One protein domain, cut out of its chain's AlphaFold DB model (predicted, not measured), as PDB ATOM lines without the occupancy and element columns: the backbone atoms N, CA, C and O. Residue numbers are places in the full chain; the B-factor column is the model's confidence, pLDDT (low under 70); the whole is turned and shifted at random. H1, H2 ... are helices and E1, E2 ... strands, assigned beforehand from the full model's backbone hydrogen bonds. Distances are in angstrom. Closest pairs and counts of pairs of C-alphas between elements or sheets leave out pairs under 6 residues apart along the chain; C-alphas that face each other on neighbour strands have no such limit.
ATOM      1  N   ARG A   7     141.090 132.183 186.812       42.12
ATOM      2  CA  ARG A   7     142.251 131.929 187.684       42.12
ATOM      3  C   ARG A   7     141.844 131.816 189.146       42.12
ATOM      4  O   ARG A   7     141.055 132.599 189.673       42.12
ATOM      5  N   ARG A   8     142.394 130.797 189.809       38.88
ATOM      6  CA  ARG A   8     142.210 130.542 191.239       38.88
ATOM      7  C   ARG A   8     143.363 131.192 192.002       38.88
ATOM      8  O   ARG A   8     144.480 130.699 191.924       38.88
ATOM      9  N   CYS A   9     143.085 132.243 192.768       37.91
ATOM     10  CA  CYS A   9     144.047 132.781 193.731       37.91
ATOM     11  C   CYS A   9     143.675 132.316 195.144       37.91
ATOM     12  O   CYS A   9     142.519 132.422 195.565       37.91
ATOM     13  N   VAL A  10     144.661 131.792 195.873       35.38
ATOM     14  CA  VAL A  10     144.523 131.354 197.268       35.38
ATOM     15  C   VAL A  10     144.953 132.510 198.165       35.38
ATOM     16  O   VAL A  10     146.032 133.069 197.981       35.38
ATOM     17  N   ASN A  11     144.110 132.911 199.119       40.53
ATOM     18  CA  ASN A  11     144.521 133.904 200.110       40.53
ATOM     19  C   ASN A  11     145.387 133.255 201.220       40.53
ATOM     20  O   ASN A  11     145.345 132.035 201.387       40.53
ATOM     21  N   PRO A  12     146.101 134.038 202.051       32.38
ATOM     22  CA  PRO A  12     146.928 133.502 203.145       32.38
ATOM     23  C   PRO A  12     146.155 132.750 204.245       32.38
ATOM     24  O   PRO A  12     146.762 132.156 205.124       32.38
ATOM     25  N   MET A  13     144.817 132.778 204.215       37.16
ATOM     26  CA  MET A  13     143.934 132.039 205.129       37.16
ATOM     27  C   MET A  13     143.363 130.760 204.487       37.16
ATOM     28  O   MET A  13     142.393 130.203 204.996       37.16
ATOM     29  N   GLY A  14     143.889 130.330 203.334       35.53
ATOM     30  CA  GLY A  14     143.441 129.126 202.625       35.53
ATOM     31  C   GLY A  14     142.022 129.210 202.051       35.53
ATOM     32  O   GLY A  14     141.464 128.197 201.632       35.53
ATOM     33  N   ARG A  15     141.401 130.397 202.026       34.12
ATOM     34  CA  ARG A  15     140.033 130.581 201.528       34.12
ATOM     35  C   ARG A  15     140.038 130.965 200.055       34.12
ATOM     36  O   ARG A  15     140.629 131.969 199.651       34.12
ATOM     37  N   TRP A  16     139.311 130.175 199.277       42.34
ATOM     38  CA  TRP A  16     139.110 130.363 197.849       42.34
ATOM     39  C   TRP A  16     138.235 131.584 197.575       42.34
ATOM     40  O   TRP A  16     137.133 131.706 198.112       42.34
ATOM     41  N   ARG A  17     138.693 132.473 196.692       42.06
ATOM     42  CA  ARG A  17     137.831 133.473 196.058       42.06
ATOM     43  C   ARG A  17     137.971 133.357 194.546       42.06
ATOM     44  O   ARG A  17     139.080 133.298 194.025       42.06
ATOM     45  N   ARG A  18     136.833 133.289 193.849       38.31
ATOM     46  CA  ARG A  18     136.785 133.419 192.389       38.31
ATOM     47  C   ARG A  18     136.911 134.903 192.068       38.31
ATOM     48  O   ARG A  18     136.047 135.678 192.467       38.31
ATOM     49  N   PHE A  19     137.976 135.281 191.377       39.28
ATOM     50  CA  PHE A  19     138.098 136.606 190.786       39.28
ATOM     51  C   PHE A  19     137.946 136.452 189.279       39.28
ATOM     52  O   PHE A  19     138.586 135.593 188.676       39.28
ATOM     53  N   TRP A  20     137.065 137.249 188.682       37.78
ATOM     54  CA  TRP A  20     136.993 137.370 187.232       37.78
ATOM     55  C   TRP A  20     138.289 138.037 186.771       37.78
ATOM     56  O   TRP A  20     138.567 139.164 187.186       37.78
ATOM     57  N   THR A  21     139.114 137.368 185.965       42.94
ATOM     58  CA  THR A  21     140.372 137.965 185.475       42.94
ATOM     59  C   THR A  21     140.151 139.047 184.426       42.94
ATOM     60  O   THR A  21     141.087 139.774 184.120       42.94
ATOM     61  N   ASP A  22     138.907 139.267 183.997       40.62
ATOM     62  CA  ASP A  22     138.500 140.510 183.331       40.62
ATOM     63  C   ASP A  22     138.639 141.742 184.243       40.62
ATOM     64  O   ASP A  22     138.422 142.866 183.805       40.62
ATOM     65  N   SER A  23     138.974 141.555 185.529       44.69
ATOM     66  CA  SER A  23     138.921 142.588 186.561       44.69
ATOM     67  C   SER A  23     140.168 142.685 187.454       44.69
ATOM     68  O   SER A  23     140.056 142.845 188.670       44.69
ATOM     69  N   PHE A  24     141.353 142.870 186.860       45.41
ATOM     70  CA  PHE A  24     142.378 143.759 187.460       45.41
ATOM     71  C   PHE A  24     141.888 145.233 187.534       45.41
ATOM     72  O   PHE A  24     142.661 146.176 187.478       45.41
ATOM     73  N   TYR A  25     140.581 145.479 187.641       48.22
ATOM     74  CA  TYR A  25     139.941 146.792 187.546       48.22
ATOM     75  C   TYR A  25     139.138 147.162 188.786       48.22
ATOM     76  O   TYR A  25     138.619 148.274 188.843       48.22
ATOM     77  N   SER A  26     139.021 146.280 189.782       42.62
ATOM     78  CA  SER A  26     138.331 146.634 191.020       42.62
ATOM     79  C   SER A  26     139.215 147.564 191.862       42.62
ATOM     80  O   SER A  26     140.269 147.124 192.327       42.62
ATOM     81  N   PRO A  27     138.785 148.810 192.156       41.78
ATOM     82  CA  PRO A  27     139.446 149.678 193.135       41.78
ATOM     83  C   PRO A  27     139.682 148.978 194.480       41.78
ATOM     84  O   PRO A  27     140.641 149.280 195.179       41.78
ATOM     85  N   SER A  28     138.848 147.993 194.826       39.69
ATOM     86  CA  SER A  28     138.956 147.216 196.059       39.69
ATOM     87  C   SER A  28     140.180 146.297 196.104       39.69
ATOM     88  O   SER A  28     140.691 146.056 197.192       39.69
ATOM     89  N   MET A  29     140.670 145.797 194.961       53.84
ATOM     90  CA  MET A  29     141.936 145.048 194.897       53.84
ATOM     91  C   MET A  29     143.118 145.978 195.174       53.84
ATOM     92  O   MET A  29     143.937 145.685 196.039       53.84
ATOM     93  N   TYR A  30     143.150 147.137 194.516       57.91
ATOM     94  CA  TYR A  30     144.187 148.153 194.711       57.91
ATOM     95  C   TYR A  30     144.231 148.667 196.155       57.91
ATOM     96  O   TYR A  30     145.277 148.635 196.797       57.91
ATOM     97  N   MET A  31     143.071 149.011 196.721       49.34
ATOM     98  CA  MET A  31     142.950 149.419 198.125       49.34
ATOM     99  C   MET A  31     143.348 148.310 199.109       49.34
ATOM    100  O   MET A  31     143.893 148.593 200.176       49.34
ATOM    101  N   TYR A  32     143.072 147.044 198.778       55.34
ATOM    102  CA  TYR A  32     143.474 145.907 199.605       55.34
ATOM    103  C   TYR A  32     144.998 145.734 199.638       55.34
ATOM    104  O   TYR A  32     145.543 145.397 200.691       55.34
ATOM    105  N   PHE A  33     145.683 145.978 198.519       62.56
ATOM    106  CA  PHE A  33     147.142 145.935 198.461       62.56
ATOM    107  C   PHE A  33     147.788 147.147 199.143       62.56
ATOM    108  O   PHE A  33     148.705 146.952 199.941       62.56
ATOM    109  N   ASP A  34     147.271 148.364 198.944       61.22
ATOM    110  CA  ASP A  34     147.816 149.585 199.565       61.22
ATOM    111  C   ASP A  34     147.871 149.500 201.098       61.22
ATOM    112  O   ASP A  34     148.845 149.927 201.717       61.22
ATOM    113  N   GLY A  35     146.854 148.903 201.728       58.19
ATOM    114  CA  GLY A  35     146.810 148.731 203.184       58.19
ATOM    115  C   GLY A  35     147.695 147.605 203.733       58.19
ATOM    116  O   GLY A  35     147.831 147.485 204.951       58.19
ATOM    117  N   LYS A  36     148.263 146.750 202.872       63.66
ATOM    118  CA  LYS A  36     148.982 145.530 203.284       63.66
ATOM    119  C   LYS A  36     150.440 145.477 202.865       63.66
ATOM    120  O   LYS A  36     151.210 144.808 203.545       63.66
ATOM    121  N   LEU A  37     150.817 146.160 201.790       69.00
ATOM    122  CA  LEU A  37     152.208 146.250 201.369       69.00
ATOM    123  C   LEU A  37     152.973 147.102 202.384       69.00
ATOM    124  O   LEU A  37     152.658 148.276 202.580       69.00
ATOM    125  N   LYS A  38     153.992 146.541 203.030       70.88
ATOM    126  CA  LYS A  38     154.852 147.229 204.005       70.88
ATOM    127  C   LYS A  38     156.173 147.655 203.372       70.88
ATOM    128  O   LYS A  38     156.634 148.753 203.673       70.88
ATOM    129  N   SER A  39     156.697 146.894 202.417       78.19
ATOM    130  CA  SER A  39     158.005 147.102 201.782       78.19
ATOM    131  C   SER A  39     157.961 147.019 200.250       78.19
ATOM    132  O   SER A  39     156.967 146.584 199.672       78.19
ATOM    133  N   GLU A  40     159.047 147.444 199.599       80.56
ATOM    134  CA  GLU A  40     159.279 147.241 198.160       80.56
ATOM    135  C   GLU A  40     159.401 145.750 197.812       80.56
ATOM    136  O   GLU A  40     158.801 145.298 196.844       80.56
ATOM    137  N   LYS A  41     160.068 144.962 198.665       83.94
ATOM    138  CA  LYS A  41     160.234 143.515 198.485       83.94
ATOM    139  C   LYS A  41     158.900 142.764 198.392       83.94
ATOM    140  O   LYS A  41     158.751 141.868 197.576       83.94
ATOM    141  N   GLU A  42     157.902 143.141 199.192       80.38
ATOM    142  CA  GLU A  42     156.567 142.523 199.104       80.38
ATOM    143  C   GLU A  42     155.838 142.889 197.802       80.38
ATOM    144  O   GLU A  42     155.045 142.093 197.297       80.38
ATOM    145  N   LEU A  43     156.088 144.085 197.254       81.38
ATOM    146  CA  LEU A  43     155.571 144.477 195.942       81.38
ATOM    147  C   LEU A  43     156.274 143.675 194.838       81.38
ATOM    148  O   LEU A  43     155.604 143.166 193.944       81.38
ATOM    149  N   GLU A  44     157.594 143.507 194.933       83.06
ATOM    150  CA  GLU A  44     158.379 142.660 194.033       83.06
ATOM    151  C   GLU A  44     157.870 141.216 194.033       83.06
ATOM    152  O   GLU A  44     157.521 140.693 192.980       83.06
ATOM    153  N   GLU A  45     157.741 140.590 195.205       82.75
ATOM    154  CA  GLU A  45     157.240 139.217 195.346       82.75
ATOM    155  C   GLU A  45     155.833 139.052 194.752       82.75
ATOM    156  O   GLU A  45     155.545 138.050 194.090       82.75
ATOM    157  N   LEU A  46     154.960 140.044 194.957       80.69
ATOM    158  CA  LEU A  46     153.613 140.060 194.391       80.69
ATOM    159  C   LEU A  46     153.646 140.099 192.858       80.69
ATOM    160  O   LEU A  46     152.960 139.310 192.212       80.69
ATOM    161  N   LEU A  47     154.424 141.017 192.285       81.38
ATOM    162  CA  LEU A  47     154.460 141.243 190.842       81.38
ATOM    163  C   LEU A  47     155.243 140.149 190.118       81.38
ATOM    164  O   LEU A  47     154.831 139.720 189.045       81.38
ATOM    165  N   PHE A  48     156.329 139.641 190.697       81.56
ATOM    166  CA  PHE A  48     157.149 138.609 190.066       81.56
ATOM    167  C   PHE A  48     156.425 137.280 189.941       81.56
ATOM    168  O   PHE A  48     156.542 136.613 188.916       81.56
ATOM    169  N   ARG A  49     155.638 136.914 190.956       77.44
ATOM    170  CA  ARG A  49     154.829 135.696 190.916       77.44
ATOM    171  C   ARG A  49     153.848 135.694 189.741       77.44
ATOM    172  O   ARG A  49     153.614 134.643 189.149       77.44
ATOM    173  N   ASP A  50     153.270 136.853 189.435       71.81
ATOM    174  CA  ASP A  50     152.110 136.941 188.548       71.81
ATOM    175  C   ASP A  50     152.450 137.511 187.157       71.81
ATOM    176  O   ASP A  50     151.745 137.204 186.196       71.81
ATOM    177  N   LEU A  51     153.512 138.316 187.031       74.25
ATOM    178  CA  LEU A  51     153.790 139.132 185.838       74.25
ATOM    179  C   LEU A  51     155.175 138.909 185.224       74.25
ATOM    180  O   LEU A  51     155.384 139.286 184.077       74.25
ATOM    181  N   HIS A  52     156.136 138.334 185.952       81.69
ATOM    182  CA  HIS A  52     157.496 138.200 185.431       81.69
ATOM    183  C   HIS A  52     157.550 137.128 184.328       81.69
ATOM    184  O   HIS A  52     157.284 135.960 184.631       81.69
ATOM    185  N   PRO A  53     157.975 137.460 183.091       76.62
ATOM    186  CA  PRO A  53     157.884 136.562 181.933       76.62
ATOM    187  C   PRO A  53     158.485 135.170 182.150       76.62
ATOM    188  O   PRO A  53     157.905 134.173 181.738       76.62
ATOM    189  N   ALA A  54     159.624 135.099 182.846       79.62
ATOM    190  CA  ALA A  54     160.320 133.838 183.112       79.62
ATOM    191  C   ALA A  54     159.932 133.120 184.423       79.62
ATOM    192  O   ALA A  54     160.309 131.970 184.619       79.62
ATOM    193  N   LYS A  55     159.241 133.792 185.357       78.19
ATOM    194  CA  LYS A  55     158.985 133.268 186.720       78.19
ATOM    195  C   LYS A  55     157.503 132.991 186.976       78.19
ATOM    196  O   LYS A  55     157.174 132.213 187.873       78.19
ATOM    197  N   ALA A  56     156.609 133.615 186.213       75.69
ATOM    198  CA  ALA A  56     155.178 133.415 186.349       75.69
ATOM    199  C   ALA A  56     154.768 132.037 185.816       75.69
ATOM    200  O   ALA A  56     155.158 131.635 184.724       75.69
ATOM    201  N   LYS A  57     153.933 131.323 186.579       73.69
ATOM    202  CA  LYS A  57     153.405 130.010 186.171       73.69
ATOM    203  C   LYS A  57     152.532 130.099 184.915       73.69
ATOM    204  O   LYS A  57     152.558 129.195 184.094       73.69
ATOM    205  N   ASP A  58     151.789 131.195 184.797       69.69
ATOM    206  CA  ASP A  58     150.962 131.533 183.644       69.69
ATOM    207  C   ASP A  58     151.166 133.040 183.356       69.69
ATOM    208  O   ASP A  58     150.417 133.867 183.896       69.69
ATOM    209  N   PRO A  59     152.196 133.452 182.600       67.31
ATOM    210  CA  PRO A  59     152.493 134.869 182.399       67.31
ATOM    211  C   PRO A  59     151.332 135.588 181.696       67.31
ATOM    212  O   PRO A  59     150.670 135.036 180.816       67.31
ATOM    213  N   ILE A  60     151.043 136.816 182.131       69.69
ATOM    214  CA  ILE A  60     150.145 137.724 181.410       69.69
ATOM    215  C   ILE A  60     150.976 138.414 180.332       69.69
ATOM    216  O   ILE A  60     152.047 138.934 180.637       69.69
ATOM    217  N   GLU A  61     150.466 138.460 179.101       73.06
ATOM    218  CA  GLU A  61     151.094 139.226 178.022       73.06
ATOM    219  C   GLU A  61     151.315 140.681 178.446       73.06
ATOM    220  O   GLU A  61     150.360 141.397 178.771       73.06
ATOM    221  N   LEU A  62     152.571 141.135 178.423       72.12
ATOM    222  CA  LEU A  62     152.942 142.471 178.903       72.12
ATOM    223  C   LEU A  62     152.191 143.579 178.145       72.12
ATOM    224  O   LEU A  62     151.733 144.544 178.757       72.12
ATOM    225  N   HIS A  63     151.926 143.385 176.849       70.38
ATOM    226  CA  HIS A  63     151.132 144.307 176.027       70.38
ATOM    227  C   HIS A  63     149.673 144.472 176.485       70.38
ATOM    228  O   HIS A  63     149.022 145.463 176.147       70.38
ATOM    229  N   HIS A  64     149.109 143.506 177.220       71.38
ATOM    230  CA  HIS A  64     147.786 143.665 177.830       71.38
ATOM    231  C   HIS A  64     147.847 144.547 179.078       71.38
ATOM    232  O   HIS A  64     146.925 145.326 179.322       71.38
ATOM    233  N   LEU A  65     148.934 144.455 179.846       71.25
ATOM    234  CA  LEU A  65     149.148 145.266 181.044       71.25
ATOM    235  C   LEU A  65     149.467 146.715 180.691       71.25
ATOM    236  O   LEU A  65     148.917 147.609 181.324       71.25
ATOM    237  N   GLU A  66     150.262 146.940 179.644       69.44
ATOM    238  CA  GLU A  66     150.573 148.275 179.115       69.44
ATOM    239  C   GLU A  66     149.298 149.078 178.802       69.44
ATOM    240  O   GLU A  66     149.193 150.266 179.102       69.44
ATOM    241  N   LYS A  67     148.270 148.407 178.271       70.75
ATOM    242  CA  LYS A  67     146.965 149.018 177.963       70.75
ATOM    243  C   LYS A  67     146.105 149.265 179.205       70.75
ATOM    244  O   LYS A  67     145.119 149.998 179.136       70.75
ATOM    245  N   ASN A  68     146.441 148.669 180.347       73.19
ATOM    246  CA  ASN A  68     145.722 148.870 181.596       73.19
ATOM    247  C   ASN A  68     146.318 150.041 182.384       73.19
ATOM    248  O   ASN A  68     147.018 149.867 183.380       73.19
ATOM    249  N   ILE A  69     145.952 151.253 181.967       70.81
ATOM    250  CA  ILE A  69     146.459 152.508 182.539       70.81
ATOM    251  C   ILE A  69     146.234 152.606 184.058       70.81
ATOM    252  O   ILE A  69     147.053 153.178 184.778       70.81
ATOM    253  N   ARG A  70     145.141 152.038 184.584       70.31
ATOM    254  CA  ARG A  70     144.880 152.039 186.035       70.31
ATOM    255  C   ARG A  70     145.877 151.178 186.782       70.31
ATOM    256  O   ARG A  70     146.390 151.604 187.813       70.31
ATOM    257  N   PHE A  71     146.128 149.985 186.256       77.75
ATOM    258  CA  PHE A  71     147.088 149.063 186.829       77.75
ATOM    259  C   PHE A  71     148.493 149.662 186.805       77.75
ATOM    260  O   PHE A  71     149.123 149.744 187.858       77.75
ATOM    261  N   THR A  72     148.941 150.151 185.644       78.75
ATOM    262  CA  THR A  72     150.276 150.745 185.481       78.75
ATOM    263  C   THR A  72     150.454 151.980 186.361       78.75
ATOM    264  O   THR A  72     151.463 152.101 187.051       78.75
ATOM    265  N   SER A  73     149.441 152.848 186.453       77.88
ATOM    266  CA  SER A  73     149.464 154.004 187.362       77.88
ATOM    267  C   SER A  73     149.535 153.593 188.830       77.88
ATOM    268  O   SER A  73     150.295 154.175 189.601       77.88
ATOM    269  N   TRP A  74     148.738 152.603 189.243       82.19
ATOM    270  CA  TRP A  74     148.739 152.141 190.628       82.19
ATOM    271  C   TRP A  74     150.087 151.534 191.008       82.19
ATOM    272  O   TRP A  74     150.671 151.931 192.015       82.19
ATOM    273  N   VAL A  75     150.601 150.607 190.198       84.00
ATOM    274  CA  VAL A  75     151.844 149.899 190.513       84.00
ATOM    275  C   VAL A  75     153.049 150.840 190.463       84.00
ATOM    276  O   VAL A  75     153.902 150.769 191.346       84.00
ATOM    277  N   ARG A  76     153.066 151.794 189.519       86.75
ATOM    278  CA  ARG A  76     154.012 152.918 189.486       86.75
ATOM    279  C   ARG A  76     153.995 153.673 190.812       86.75
ATOM    280  O   ARG A  76     155.032 153.805 191.455       86.75
ATOM    281  N   ASN A  77     152.824 154.145 191.239       83.94
ATOM    282  CA  ASN A  77     152.697 154.951 192.453       83.94
ATOM    283  C   ASN A  77     153.091 154.156 193.702       83.94
ATOM    284  O   ASN A  77     153.780 154.684 194.572       83.94
ATOM    285  N   ALA A  78     152.687 152.885 193.786       84.94
ATOM    286  CA  ALA A  78     153.060 151.994 194.877       84.94
ATOM    287  C   ALA A  78     154.582 151.810 194.941       84.94
ATOM    288  O   ALA A  78     155.173 151.976 196.008       84.94
ATOM    289  N   TYR A  79     155.222 151.543 193.801       88.88
ATOM    290  CA  TYR A  79     156.671 151.425 193.689       88.88
ATOM    291  C   TYR A  79     157.385 152.709 194.135       88.88
ATOM    292  O   TYR A  79     158.191 152.673 195.065       88.88
ATOM    293  N   MET A  80     157.020 153.861 193.559       87.56
ATOM    294  CA  MET A  80     157.606 155.163 193.905       87.56
ATOM    295  C   MET A  80     157.452 155.465 195.398       87.56
ATOM    296  O   MET A  80     158.404 155.859 196.073       87.56
ATOM    297  N   GLN A  81     156.261 155.222 195.947       88.00
ATOM    298  CA  GLN A  81     155.963 155.406 197.361       88.00
ATOM    299  C   GLN A  81     156.811 154.501 198.263       88.00
ATOM    300  O   GLN A  81     157.210 154.935 199.345       88.00
ATOM    301  N   LYS A  82     157.082 153.256 197.863       88.12
ATOM    302  CA  LYS A  82     157.932 152.344 198.638       88.12
ATOM    303  C   LYS A  82     159.404 152.715 198.564       88.12
ATOM    304  O   LYS A  82     160.050 152.736 199.609       88.12
ATOM    305  N   LYS A  83     159.887 153.077 197.379       88.44
ATOM    306  CA  LYS A  83     161.285 153.438 197.147       88.44
ATOM    307  C   LYS A  83     161.663 154.775 197.785       88.44
ATOM    308  O   LYS A  83     162.663 154.876 198.490       88.44
ATOM    309  N   PHE A  84     160.836 155.802 197.590       90.69
ATOM    310  CA  PHE A  84     161.180 157.186 197.937       90.69
ATOM    311  C   PHE A  84     160.346 157.774 199.075       90.69
ATOM    312  O   PHE A  84     160.730 158.789 199.660       90.69
ATOM    313  N   GLY A  85     159.211 157.160 199.420       90.00
ATOM    314  CA  GLY A  85     158.187 157.778 200.265       90.00
ATOM    315  C   GLY A  85     158.601 158.086 201.704       90.00
ATOM    316  O   GLY A  85     157.936 158.906 202.335       90.00
ATOM    317  N   ASN A  86     159.678 157.460 202.193       91.56
ATOM    318  CA  ASN A  86     160.267 157.671 203.520       91.56
ATOM    319  C   ASN A  86     161.672 158.297 203.472       91.56
ATOM    320  O   ASN A  86     162.325 158.382 204.515       91.56
ATOM    321  N   SER A  87     162.148 158.710 202.294       94.62
ATOM    322  CA  SER A  87     163.471 159.318 202.133       94.62
ATOM    323  C   SER A  87     163.578 160.649 202.888       94.62
ATOM    324  O   SER A  87     162.612 161.407 203.009       94.62
ATOM    325  N   GLU A  88     164.778 160.966 203.375       95.94
ATOM    326  CA  GLU A  88     165.040 162.251 204.035       95.94
ATOM    327  C   GLU A  88     164.926 163.435 203.062       95.94
ATOM    328  O   GLU A  88     164.488 164.514 203.459       95.94
ATOM    329  N   ILE A  89     165.242 163.225 201.777       94.62
ATOM    330  CA  ILE A  89     165.075 164.231 200.719       94.62
ATOM    331  C   ILE A  89     163.596 164.603 200.571       94.62
ATOM    332  O   ILE A  89     163.262 165.786 200.631       94.62
ATOM    333  N   LEU A  90     162.701 163.615 200.449       93.88
ATOM    334  CA  LEU A  90     161.269 163.879 200.304       93.88
ATOM    335  C   LEU A  90     160.682 164.538 201.555       93.88
ATOM    336  O   LEU A  90     159.958 165.522 201.431       93.88
ATOM    337  N   LYS A  91     161.028 164.061 202.759       94.62
ATOM    338  CA  LYS A  91     160.574 164.686 204.017       94.62
ATOM    339  C   LYS A  91     161.022 166.144 204.118       94.62
ATOM    340  O   LYS A  91     160.239 167.012 204.506       94.62
ATOM    341  N   LYS A  92     162.278 166.425 203.752       94.19
ATOM    342  CA  LYS A  92     162.815 167.787 203.698       94.19
ATOM    343  C   LYS A  92     162.071 168.631 202.668       94.19
ATOM    344  O   LYS A  92     161.699 169.755 202.983       94.19
ATOM    345  N   ALA A  93     161.787 168.092 201.484       92.88
ATOM    346  CA  ALA A  93     161.011 168.784 200.462       92.88
ATOM    347  C   ALA A  93     159.580 169.097 200.915       92.88
ATOM    348  O   ALA A  93     159.126 170.223 200.764       92.88
ATOM    349  N   GLU A  94     158.875 168.151 201.533       91.00
ATOM    350  CA  GLU A  94     157.521 168.375 202.056       91.00
ATOM    351  C   GLU A  94     157.478 169.459 203.141       91.00
ATOM    352  O   GLU A  94     156.489 170.192 203.249       91.00
ATOM    353  N   LYS A  95     158.560 169.597 203.914       90.00
ATOM    354  CA  LYS A  95     158.727 170.661 204.904       90.00
ATOM    355  C   LYS A  95     159.064 172.008 204.259       90.00
ATOM    356  O   LYS A  95     158.378 172.992 204.524       90.00
ATOM    357  N   ASP A  96     160.115 172.052 203.449       88.75
ATOM    358  CA  ASP A  96     160.724 173.296 202.963       88.75
ATOM    359  C   ASP A  96     159.975 173.880 201.769       88.75
ATOM    360  O   ASP A  96     159.858 175.094 201.624       88.75
ATOM    361  N   LEU A  97     159.447 173.006 200.915       87.75
ATOM    362  CA  LEU A  97     158.717 173.388 199.721       87.75
ATOM    363  C   LEU A  97     157.215 173.355 199.914       87.75
ATOM    364  O   LEU A  97     156.556 173.542 198.905       87.75
ATOM    365  N   LYS A  98     156.683 173.129 201.129       77.81
ATOM    366  CA  LYS A  98     155.250 172.986 201.474       77.81
ATOM    367  C   LYS A  98     154.330 173.748 200.501       77.81
ATOM    368  O   LYS A  98     154.027 174.920 200.708       77.81
ATOM    369  N   MET A  99     153.988 173.066 199.400       64.50
ATOM    370  CA  MET A  99     153.728 173.616 198.053       64.50
ATOM    371  C   MET A  99     153.867 175.143 197.870       64.50
ATOM    372  O   MET A  99     152.902 175.824 197.547       64.50
ATOM    373  N   TYR A 100     155.093 175.639 197.996       63.25
ATOM    374  CA  TYR A 100     155.603 177.008 197.880       63.25
ATOM    375  C   TYR A 100     154.780 178.028 198.650       63.25
ATOM    376  O   TYR A 100     153.816 178.567 198.110       63.25
ATOM    377  N   ALA A 101     155.206 178.254 199.900       62.19
ATOM    378  CA  ALA A 101     154.812 179.335 200.806       62.19
ATOM    379  C   ALA A 101     154.930 180.731 200.140       62.19
ATOM    380  O   ALA A 101     154.837 180.852 198.927       62.19
ATOM    381  N   ASP A 102     155.140 181.824 200.873       67.88
ATOM    382  CA  ASP A 102     155.054 183.193 200.316       67.88
ATOM    383  C   ASP A 102     156.040 183.527 199.153       67.88
ATOM    384  O   ASP A 102     156.052 184.653 198.656       67.88
ATOM    385  N   ARG A 103     156.859 182.569 198.678       85.50
ATOM    386  CA  ARG A 103     157.764 182.687 197.521       85.50
ATOM    387  C   ARG A 103     157.907 181.387 196.712       85.50
ATOM    388  O   ARG A 103     157.788 180.290 197.255       85.50
ATOM    389  N   LEU A 104     158.287 181.521 195.436       90.50
ATOM    390  CA  LEU A 104     158.834 180.418 194.634       90.50
ATOM    391  C   LEU A 104     160.312 180.151 194.999       90.50
ATOM    392  O   LEU A 104     161.047 181.108 195.276       90.50
ATOM    393  N   PRO A 105     160.765 178.884 195.001       93.44
ATOM    394  CA  PRO A 105     162.171 178.535 195.168       93.44
ATOM    395  C   PRO A 105     162.952 178.831 193.885       93.44
ATOM    396  O   PRO A 105     162.380 178.805 192.795       93.44
ATOM    397  N   SER A 106     164.254 179.078 193.994       93.56
ATOM    398  CA  SER A 106     165.122 179.132 192.818       93.56
ATOM    399  C   SER A 106     165.357 177.741 192.236       93.56
ATOM    400  O   SER A 106     165.235 176.721 192.918       93.56
ATOM    401  N   LEU A 107     165.730 177.696 190.963       91.19
ATOM    402  CA  LEU A 107     166.152 176.484 190.281       91.19
ATOM    403  C   LEU A 107     167.321 175.820 191.020       91.19
ATOM    404  O   LEU A 107     167.319 174.607 191.197       91.19
ATOM    405  N   ASP A 108     168.264 176.605 191.543       91.62
ATOM    406  CA  ASP A 108     169.385 176.093 192.336       91.62
ATOM    407  C   ASP A 108     168.959 175.495 193.680       91.62
ATOM    408  O   ASP A 108     169.516 174.473 194.092       91.62
ATOM    409  N   GLU A 109     167.970 176.084 194.360       93.06
ATOM    410  CA  GLU A 109     167.404 175.524 195.592       93.06
ATOM    411  C   GLU A 109     166.766 174.156 195.316       93.06
ATOM    412  O   GLU A 109     167.055 173.185 196.019       93.06
ATOM    413  N   VAL A 110     165.955 174.054 194.256       92.19
ATOM    414  CA  VAL A 110     165.308 172.795 193.850       92.19
ATOM    415  C   VAL A 110     166.355 171.768 193.413       92.19
ATOM    416  O   VAL A 110     166.328 170.624 193.870       92.19
ATOM    417  N   ASN A 111     167.333 172.186 192.605       89.00
ATOM    418  CA  ASN A 111     168.422 171.332 192.145       89.00
ATOM    419  C   ASN A 111     169.267 170.796 193.298       89.00
ATOM    420  O   ASN A 111     169.699 169.647 193.257       89.00
ATOM    421  N   SER A 112     169.518 171.613 194.319       90.94
ATOM    422  CA  SER A 112     170.305 171.211 195.485       90.94
ATOM    423  C   SER A 112     169.522 170.267 196.395       90.94
ATOM    424  O   SER A 112     170.089 169.307 196.911       90.94
ATOM    425  N   LEU A 113     168.216 170.505 196.556       92.62
ATOM    426  CA  LEU A 113     167.337 169.686 197.385       92.62
ATOM    427  C   LEU A 113     167.141 168.279 196.809       92.62
ATOM    428  O   LEU A 113     167.339 167.300 197.522       92.62
ATOM    429  N   PHE A 114     166.795 168.184 195.525       90.81
ATOM    430  CA  PHE A 114     166.519 166.910 194.850       90.81
ATOM    431  C   PHE A 114     167.730 166.337 194.103       90.81
ATOM    432  O   PHE A 114     167.626 165.300 193.461       90.81
ATOM    433  N   LYS A 115     168.893 167.000 194.183       86.12
ATOM    434  CA  LYS A 115     170.142 166.599 193.509       86.12
ATOM    435  C   LYS A 115     169.989 166.443 191.992       86.12
ATOM    436  O   LYS A 115     170.565 165.552 191.376       86.12
ATOM    437  N   LEU A 116     169.290 167.387 191.375       80.06
ATOM    438  CA  LEU A 116     168.975 167.383 189.946       80.06
ATOM    439  C   LEU A 116     170.184 167.677 189.034       80.06
ATOM    440  O   LEU A 116     170.025 167.730 187.827       80.06
ATOM    441  N   ARG A 117     171.408 167.882 189.547       57.25
ATOM    442  CA  ARG A 117     172.570 168.381 188.768       57.25
ATOM    443  C   ARG A 117     173.042 167.482 187.608       57.25
ATOM    444  O   ARG A 117     173.875 167.920 186.823       57.25
ATOM    445  N   ASN A 118     172.477 166.285 187.452       53.69
ATOM    446  CA  ASN A 118     172.631 165.441 186.262       53.69
ATOM    447  C   ASN A 118     171.523 165.658 185.206       53.69
ATOM    448  O   ASN A 118     171.383 164.835 184.303       53.69
ATOM    449  N   TRP A 119     170.761 166.758 185.286       54.84
ATOM    450  CA  TRP A 119     169.745 167.203 184.317       54.84
ATOM    451  C   TRP A 119     170.390 167.638 182.997       54.84
ATOM    452  O   TRP A 119     170.337 168.790 182.568       54.84
ATOM    453  N   ASN A 120     171.040 166.704 182.314       47.72
ATOM    454  CA  ASN A 120     171.248 166.846 180.889       47.72
ATOM    455  C   ASN A 120     169.846 166.768 180.239       47.72
ATOM    456  O   ASN A 120     168.993 166.041 180.726       47.72
ATOM    457  N   ARG A 121     169.556 167.523 179.172       47.28
ATOM    458  CA  ARG A 121     168.292 167.422 178.396       47.28
ATOM    459  C   ARG A 121     168.448 166.605 177.106       47.28
ATOM    460  O   ARG A 121     167.507 166.462 176.339       47.28
ATOM    461  N   LYS A 122     169.656 166.084 176.841       45.38
ATOM    462  CA  LYS A 122     170.002 165.287 175.649       45.38
ATOM    463  C   LYS A 122     170.960 164.126 175.989       45.38
ATOM    464  O   LYS A 122     172.176 164.302 175.880       45.38
ATOM    465  N   PRO A 123     170.480 162.952 176.430       45.03
ATOM    466  CA  PRO A 123     171.354 161.837 176.745       45.03
ATOM    467  C   PRO A 123     171.711 161.117 175.448       45.03
ATOM    468  O   PRO A 123     170.958 161.135 174.472       45.03
ATOM    469  N   LYS A 124     172.866 160.450 175.438       42.59
ATOM    470  CA  LYS A 124     173.153 159.445 174.413       42.59
ATOM    471  C   LYS A 124     172.350 158.186 174.770       42.59
ATOM    472  O   LYS A 124     172.666 157.546 175.764       42.59
ATOM    473  N   GLY A 125     171.330 157.870 173.967       53.81
ATOM    474  CA  GLY A 125     170.352 156.800 174.217       53.81
ATOM    475  C   GLY A 125     169.098 157.347 174.901       53.81
ATOM    476  O   GLY A 125     169.151 157.770 176.049       53.81
ATOM    477  N   SER A 126     167.975 157.411 174.180       54.31
ATOM    478  CA  SER A 126     166.692 157.867 174.734       54.31
ATOM    479  C   SER A 126     166.053 156.777 175.600       54.31
ATOM    480  O   SER A 126     166.264 155.602 175.351       54.31
ATOM    481  N   GLU A 127     165.242 157.110 176.600       54.19
ATOM    482  CA  GLU A 127     164.545 156.114 177.444       54.19
ATOM    483  C   GLU A 127     163.558 155.253 176.639       54.19
ATOM    484  O   GLU A 127     163.394 154.072 176.936       54.19
ATOM    485  N   ASN A 128     163.009 155.787 175.538       61.28
ATOM    486  CA  ASN A 128     162.313 154.972 174.539       61.28
ATOM    487  C   ASN A 128     163.190 153.808 174.066       61.28
ATOM    488  O   ASN A 128     162.674 152.729 173.833       61.28
ATOM    489  N   SER A 129     164.515 153.967 173.989       65.81
ATOM    490  CA  SER A 129     165.422 152.854 173.696       65.81
ATOM    491  C   SER A 129     165.492 151.814 174.813       65.81
ATOM    492  O   SER A 129     165.657 150.647 174.489       65.81
ATOM    493  N   LEU A 130     165.308 152.174 176.092       73.94
ATOM    494  CA  LEU A 130     165.238 151.198 177.184       73.94
ATOM    495  C   LEU A 130     163.941 150.395 177.099       73.94
ATOM    496  O   LEU A 130     164.000 149.171 177.052       73.94
ATOM    497  N   GLN A 131     162.789 151.065 177.037       73.62
ATOM    498  CA  GLN A 131     161.506 150.368 176.942       73.62
ATOM    499  C   GLN A 131     161.422 149.543 175.652       73.62
ATOM    500  O   GLN A 131     161.078 148.367 175.706       73.62
ATOM    501  N   LEU A 132     161.807 150.113 174.502       74.25
ATOM    502  CA  LEU A 132     161.839 149.385 173.231       74.25
ATOM    503  C   LEU A 132     162.820 148.215 173.278       74.25
ATOM    504  O   LEU A 132     162.490 147.153 172.764       74.25
ATOM    505  N   ARG A 133     163.990 148.369 173.913       83.19
ATOM    506  CA  ARG A 133     164.931 147.258 174.118       83.19
ATOM    507  C   ARG A 133     164.293 146.151 174.953       83.19
ATOM    508  O   ARG A 133     164.400 144.999 174.565       83.19
ATOM    509  N   LEU A 134     163.626 146.483 176.059       82.25
ATOM    510  CA  LEU A 134     162.964 145.495 176.922       82.25
ATOM    511  C   LEU A 134     161.822 144.779 176.187       82.25
ATOM    512  O   LEU A 134     161.724 143.558 176.257       82.25
ATOM    513  N   ILE A 135     161.006 145.515 175.426       78.44
ATOM    514  CA  ILE A 135     159.956 144.938 174.574       78.44
ATOM    515  C   ILE A 135     160.577 144.005 173.528       78.44
ATOM    516  O   ILE A 135     160.152 142.864 173.400       78.44
ATOM    517  N   GLN A 136     161.634 144.437 172.837       79.00
ATOM    518  CA  GLN A 136     162.343 143.604 171.863       79.00
ATOM    519  C   GLN A 136     162.989 142.373 172.509       79.00
ATOM    520  O   GLN A 136     163.026 141.313 171.891       79.00
ATOM    521  N   GLU A 137     163.523 142.484 173.724       82.81
ATOM    522  CA  GLU A 137     164.072 141.350 174.472       82.81
ATOM    523  C   GLU A 137     162.989 140.328 174.826       82.81
ATOM    524  O   GLU A 137     163.242 139.130 174.695       82.81
ATOM    525  N   TYR A 138     161.796 140.797 175.208       80.69
ATOM    526  CA  TYR A 138     160.622 139.964 175.467       80.69
ATOM    527  C   TYR A 138     160.105 139.290 174.188       80.69
ATOM    528  O   TYR A 138     159.946 138.073 174.160       80.69
ATOM    529  N   GLU A 139     159.914 140.050 173.108       78.75
ATOM    530  CA  GLU A 139     159.385 139.546 171.832       78.75
ATOM    531  C   GLU A 139     160.351 138.576 171.127       78.75
ATOM    532  O   GLU A 139     159.921 137.598 170.518       78.75
ATOM    533  N   ASN A 140     161.666 138.819 171.212       77.12
ATOM    534  CA  ASN A 140     162.692 138.023 170.524       77.12
ATOM    535  C   ASN A 140     163.333 136.934 171.412       77.12
ATOM    536  O   ASN A 140     164.362 136.355 171.036       77.12
ATOM    537  N   GLY A 141     162.824 136.705 172.625       65.75
ATOM    538  CA  GLY A 141     163.434 135.824 173.620       65.75
ATOM    539  C   GLY A 141     162.660 134.529 173.862       65.75
ATOM    540  O   GLY A 141     161.489 134.551 174.218       65.75
ATOM    541  N   SER A 142     163.347 133.380 173.806       56.28
ATOM    542  CA  SER A 142     163.011 132.267 174.707       56.28
ATOM    543  C   SER A 142     163.123 132.789 176.147       56.28
ATOM    544  O   SER A 142     164.062 133.536 176.420       56.28
ATOM    545  N   GLY A 143     162.216 132.425 177.058       57.69
ATOM    546  CA  GLY A 143     162.053 133.046 178.391       57.69
ATOM    547  C   GLY A 143     163.315 133.298 179.245       57.69
ATOM    548  O   GLY A 143     163.276 134.151 180.125       57.69
ATOM    549  N   THR A 144     164.450 132.659 178.944       61.22
ATOM    550  CA  THR A 144     165.771 132.884 179.555       61.22
ATOM    551  C   THR A 144     166.283 134.328 179.494       61.22
ATOM    552  O   THR A 144     166.962 134.762 180.419       61.22
ATOM    553  N   LYS A 145     165.961 135.120 178.459       72.31
ATOM    554  CA  LYS A 145     166.440 136.520 178.369       72.31
ATOM    555  C   LYS A 145     165.802 137.459 179.397       72.31
ATOM    556  O   LYS A 145     166.424 138.441 179.787       72.31
ATOM    557  N   CYS A 146     164.592 137.149 179.856       80.75
ATOM    558  CA  CYS A 146     163.893 137.948 180.861       80.75
ATOM    559  C   CYS A 146     164.176 137.474 182.296       80.75
ATOM    560  O   CYS A 146     163.716 138.114 183.233       80.75
ATOM    561  N   GLU A 147     164.901 136.365 182.512       82.12
ATOM    562  CA  GLU A 147     165.188 135.820 183.857       82.12
ATOM    563  C   GLU A 147     165.932 136.804 184.762       82.12
ATOM    564  O   GLU A 147     165.709 136.824 185.977       82.12
ATOM    565  N   SER A 148     166.786 137.631 184.159       86.31
ATOM    566  CA  SER A 148     167.596 138.629 184.849       86.31
ATOM    567  C   SER A 148     166.869 139.949 185.105       86.31
ATOM    568  O   SER A 148     167.484 140.859 185.655       86.31
ATOM    569  N   TRP A 149     165.610 140.097 184.685       89.12
ATOM    570  CA  TRP A 149     164.868 141.336 184.905       89.12
ATOM    571  C   TRP A 149     164.583 141.541 186.398       89.12
ATOM    572  O   TRP A 149     164.071 140.652 187.088       89.12
ATOM    573  N   GLY A 150     164.925 142.731 186.891       89.44
ATOM    574  CA  GLY A 150     164.525 143.223 188.197       89.44
ATOM    575  C   GLY A 150     163.123 143.835 188.160       89.44
ATOM    576  O   GLY A 150     162.429 143.842 187.137       89.44
ATOM    577  N   LEU A 151     162.680 144.348 189.312       87.50
ATOM    578  CA  LEU A 151     161.379 145.004 189.423       87.50
ATOM    579  C   LEU A 151     161.298 146.243 188.525       87.50
ATOM    580  O   LEU A 151     160.258 146.490 187.917       87.50
ATOM    581  N   GLU A 152     162.394 146.993 188.407       88.38
ATOM    582  CA  GLU A 152     162.441 148.189 187.571       88.38
ATOM    583  C   GLU A 152     162.260 147.880 186.087       88.38
ATOM    584  O   GLU A 152     161.420 148.503 185.437       88.38
ATOM    585  N   GLU A 153     162.990 146.894 185.558       88.38
ATOM    586  CA  GLU A 153     162.866 146.464 184.164       88.38
ATOM    587  C   GLU A 153     161.463 145.935 183.864       88.38
ATOM    588  O   GLU A 153     160.872 146.293 182.844       88.38
ATOM    589  N   LEU A 154     160.892 145.138 184.774       87.75
ATOM    590  CA  LEU A 154     159.534 144.626 184.616       87.75
ATOM    591  C   LEU A 154     158.513 145.768 184.537       87.75
ATOM    592  O   LEU A 154     157.682 145.789 183.632       87.75
ATOM    593  N   LEU A 155     158.573 146.732 185.455       87.56
ATOM    594  CA  LEU A 155     157.646 147.863 185.474       87.56
ATOM    595  C   LEU A 155     157.840 148.804 184.275       87.56
ATOM    596  O   LEU A 155     156.853 149.296 183.723       87.56
ATOM    597  N   GLU A 156     159.079 149.036 183.839       85.12
ATOM    598  CA  GLU A 156     159.352 149.837 182.642       85.12
ATOM    599  C   GLU A 156     158.813 149.145 181.382       85.12
ATOM    600  O   GLU A 156     158.198 149.805 180.544       85.12
ATOM    601  N   SER A 157     158.945 147.816 181.281       83.94
ATOM    602  CA  SER A 157     158.458 147.037 180.132       83.94
ATOM    603  C   SER A 157     156.942 147.136 179.912       83.94
ATOM    604  O   SER A 157     156.487 147.071 178.774       83.94
ATOM    605  N   ILE A 158     156.161 147.373 180.974       80.38
ATOM    606  CA  ILE A 158     154.699 147.560 180.912       80.38
ATOM    607  C   ILE A 158     154.283 149.041 180.898       80.38
ATOM    608  O   ILE A 158     153.119 149.353 181.139       80.38
ATOM    609  N   GLY A 159     155.216 149.968 180.665       79.56
ATOM    610  CA  GLY A 159     154.908 151.392 180.514       79.56
ATOM    611  C   GLY A 159     154.612 152.126 181.824       79.56
ATOM    612  O   GLY A 159     153.902 153.129 181.816       79.56
ATOM    613  N   CYS A 160     155.137 151.665 182.968       82.50
ATOM    614  CA  CYS A 160     154.982 152.403 184.232       82.50
ATOM    615  C   CYS A 160     155.803 153.695 184.277       82.50
ATOM    616  O   CYS A 160     155.553 154.545 185.134       82.50
ATOM    617  N   CYS A 161     156.779 153.846 183.381       80.25
ATOM    618  CA  CYS A 161     157.652 155.007 183.281       80.25
ATOM    619  C   CYS A 161     158.364 155.350 184.607       80.25
ATOM    620  O   CYS A 161     158.377 156.511 185.018       80.25
ATOM    621  N   ILE A 162     158.977 154.372 185.282       81.38
ATOM    622  CA  ILE A 162     159.643 154.577 186.584       81.38
ATOM    623  C   ILE A 162     161.167 154.741 186.510       81.38
ATOM    624  O   ILE A 162     161.751 155.370 187.390       81.38
ATOM    625  N   HIS A 163     161.825 154.226 185.468       78.50
ATOM    626  CA  HIS A 163     163.261 154.422 185.263       78.50
ATOM    627  C   HIS A 163     163.630 155.918 185.257       78.50
ATOM    628  O   HIS A 163     162.908 156.726 184.677       78.50
ATOM    629  N   GLY A 164     164.716 156.305 185.929       75.06
ATOM    630  CA  GLY A 164     165.157 157.704 186.025       75.06
ATOM    631  C   GLY A 164     164.335 158.609 186.959       75.06
ATOM    632  O   GLY A 164     164.762 159.734 187.208       75.06
ATOM    633  N   MET A 165     163.212 158.129 187.509       80.38
ATOM    634  CA  MET A 165     162.399 158.894 188.459       80.38
ATOM    635  C   MET A 165     163.037 158.908 189.857       80.38
ATOM    636  O   MET A 165     163.616 157.911 190.300       80.38
ATOM    637  N   ASN A 166     162.900 160.024 190.572       87.00
ATOM    638  CA  ASN A 166     163.416 160.239 191.924       87.00
ATOM    639  C   ASN A 166     162.371 160.896 192.855       87.00
ATOM    640  O   ASN A 166     161.174 160.970 192.554       87.00
ATOM    641  N   GLU A 167     162.810 161.354 194.030       92.06
ATOM    642  CA  GLU A 167     161.974 162.020 195.031       92.06
ATOM    643  C   GLU A 167     161.218 163.246 194.492       92.06
ATOM    644  O   GLU A 167     160.135 163.552 194.993       92.06
ATOM    645  N   PHE A 168     161.757 163.945 193.487       91.12
ATOM    646  CA  PHE A 168     161.120 165.089 192.835       91.12
ATOM    647  C   PHE A 168     159.830 164.688 192.125       91.12
ATOM    648  O   PHE A 168     158.804 165.345 192.321       91.12
ATOM    649  N   ASN A 169     159.843 163.606 191.339       89.12
ATOM    650  CA  ASN A 169     158.636 163.130 190.670       89.12
ATOM    651  C   ASN A 169     157.560 162.739 191.689       89.12
ATOM    652  O   ASN A 169     156.426 163.212 191.591       89.12
TER     653      ASN A 169
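This is residues 7 to 169 of the 413 residues of the protein "Hypothetical protein" of labyrinthulid quahog parasite QPX (UniProt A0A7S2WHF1). The longest helix, H4, runs through the middle of a loose helical body, with H2 packed along part of it and H9 between H4 and H7. A hairpin of H5 and H6 makes one end of the long axis and two short strands, E1 and E2, lie toward the other; the stretch from residue 115 to 126 arches from H6 to H7, and residues 158 to 169 run from H9 back toward the hairpin. The printed part has 163 residues, with named elements in the order E1, E2, then H1 to H9, and its class is mostly helix. It is only just loose, close to compact, with a radius of gyration of the C-alphas of 18.6 A and spans of 55 by 39 by 23 A.

E1 is residues 7 to 10, beginning with C-alpha 7 at (142.251, 131.929, 187.684), and E2 is residues 16 to 20. H4, residues 69 to 84, is 21.8 A long and begins with C-alpha 69 at (146.459, 152.508, 182.539). Before it come H1, residues 27 to 34, H2, residues 40 to 51 and 15.7 A long, and H3, residues 62 to 66. After it come H5, residues 88 to 96, H6, residues 107 to 114, H7, residues 127 to 139 and 18.2 A long, and H8, residues 143 to 146. H9, residues 151 to 157, ends with C-alpha 157 at (158.458, 147.037, 180.132).

E1 and E2 meet only at a point, where C-alphas 10 and 16 face each other, 5.5 A apart. Both are apart from H2 to H9. H1 is close to H4 but not clearly touching, with the closest C-alphas, of Tyr 30 and Trp 74, 7.3 A apart. With residues 40 to 43 alone, H2 touches H4 at a shallow tilt of 29 degrees, opposite ways; the closest C-alphas, of Glu 40 and Lys 82, are 5.3 A apart. H3 and H4 only just touch, only at the corner, with 3 pairs of C-alphas within 8 A, the closest being Glu 66 and Thr 72 at 6.8 A. H4 and H9 only just touch, with 3 such pairs; the closest C-alphas, of Arg 76 and Leu 155, are 7.4 A apart. H7 touches H9 about perpendicular, at 90 degrees, the C-alphas of Gln 131 and Ser 157 coming closest at 5.5 A. H8 touches H7 only at the corner, the closest C-alphas, of Tyr 138 and Cys 146, being 6.6 A apart. H5 and H6 form a helical hairpin, touching at a steep tilt of 44 degrees, opposite ways, closest at the C-alphas of Ile 89 and Phe 114, 6.6 A. Every O i to N i+4 pair is within hydrogen-bond range in H1, H3, H4, H5, H6, H7 and H9, against 7 of 8 in H2; H8 is too short for such a pair.

The C-alphas farthest apart, of Asp 102 and Ser 142, are 57.6 A apart. The printed part has no cut. The link from H6 to H7 is long, and residues 98 to 104 and 120 to 126 stand free. The mean pLDDT of the printed part is 72.3; 56 residues are under 70, among them 7 to 37 and 117 to 129.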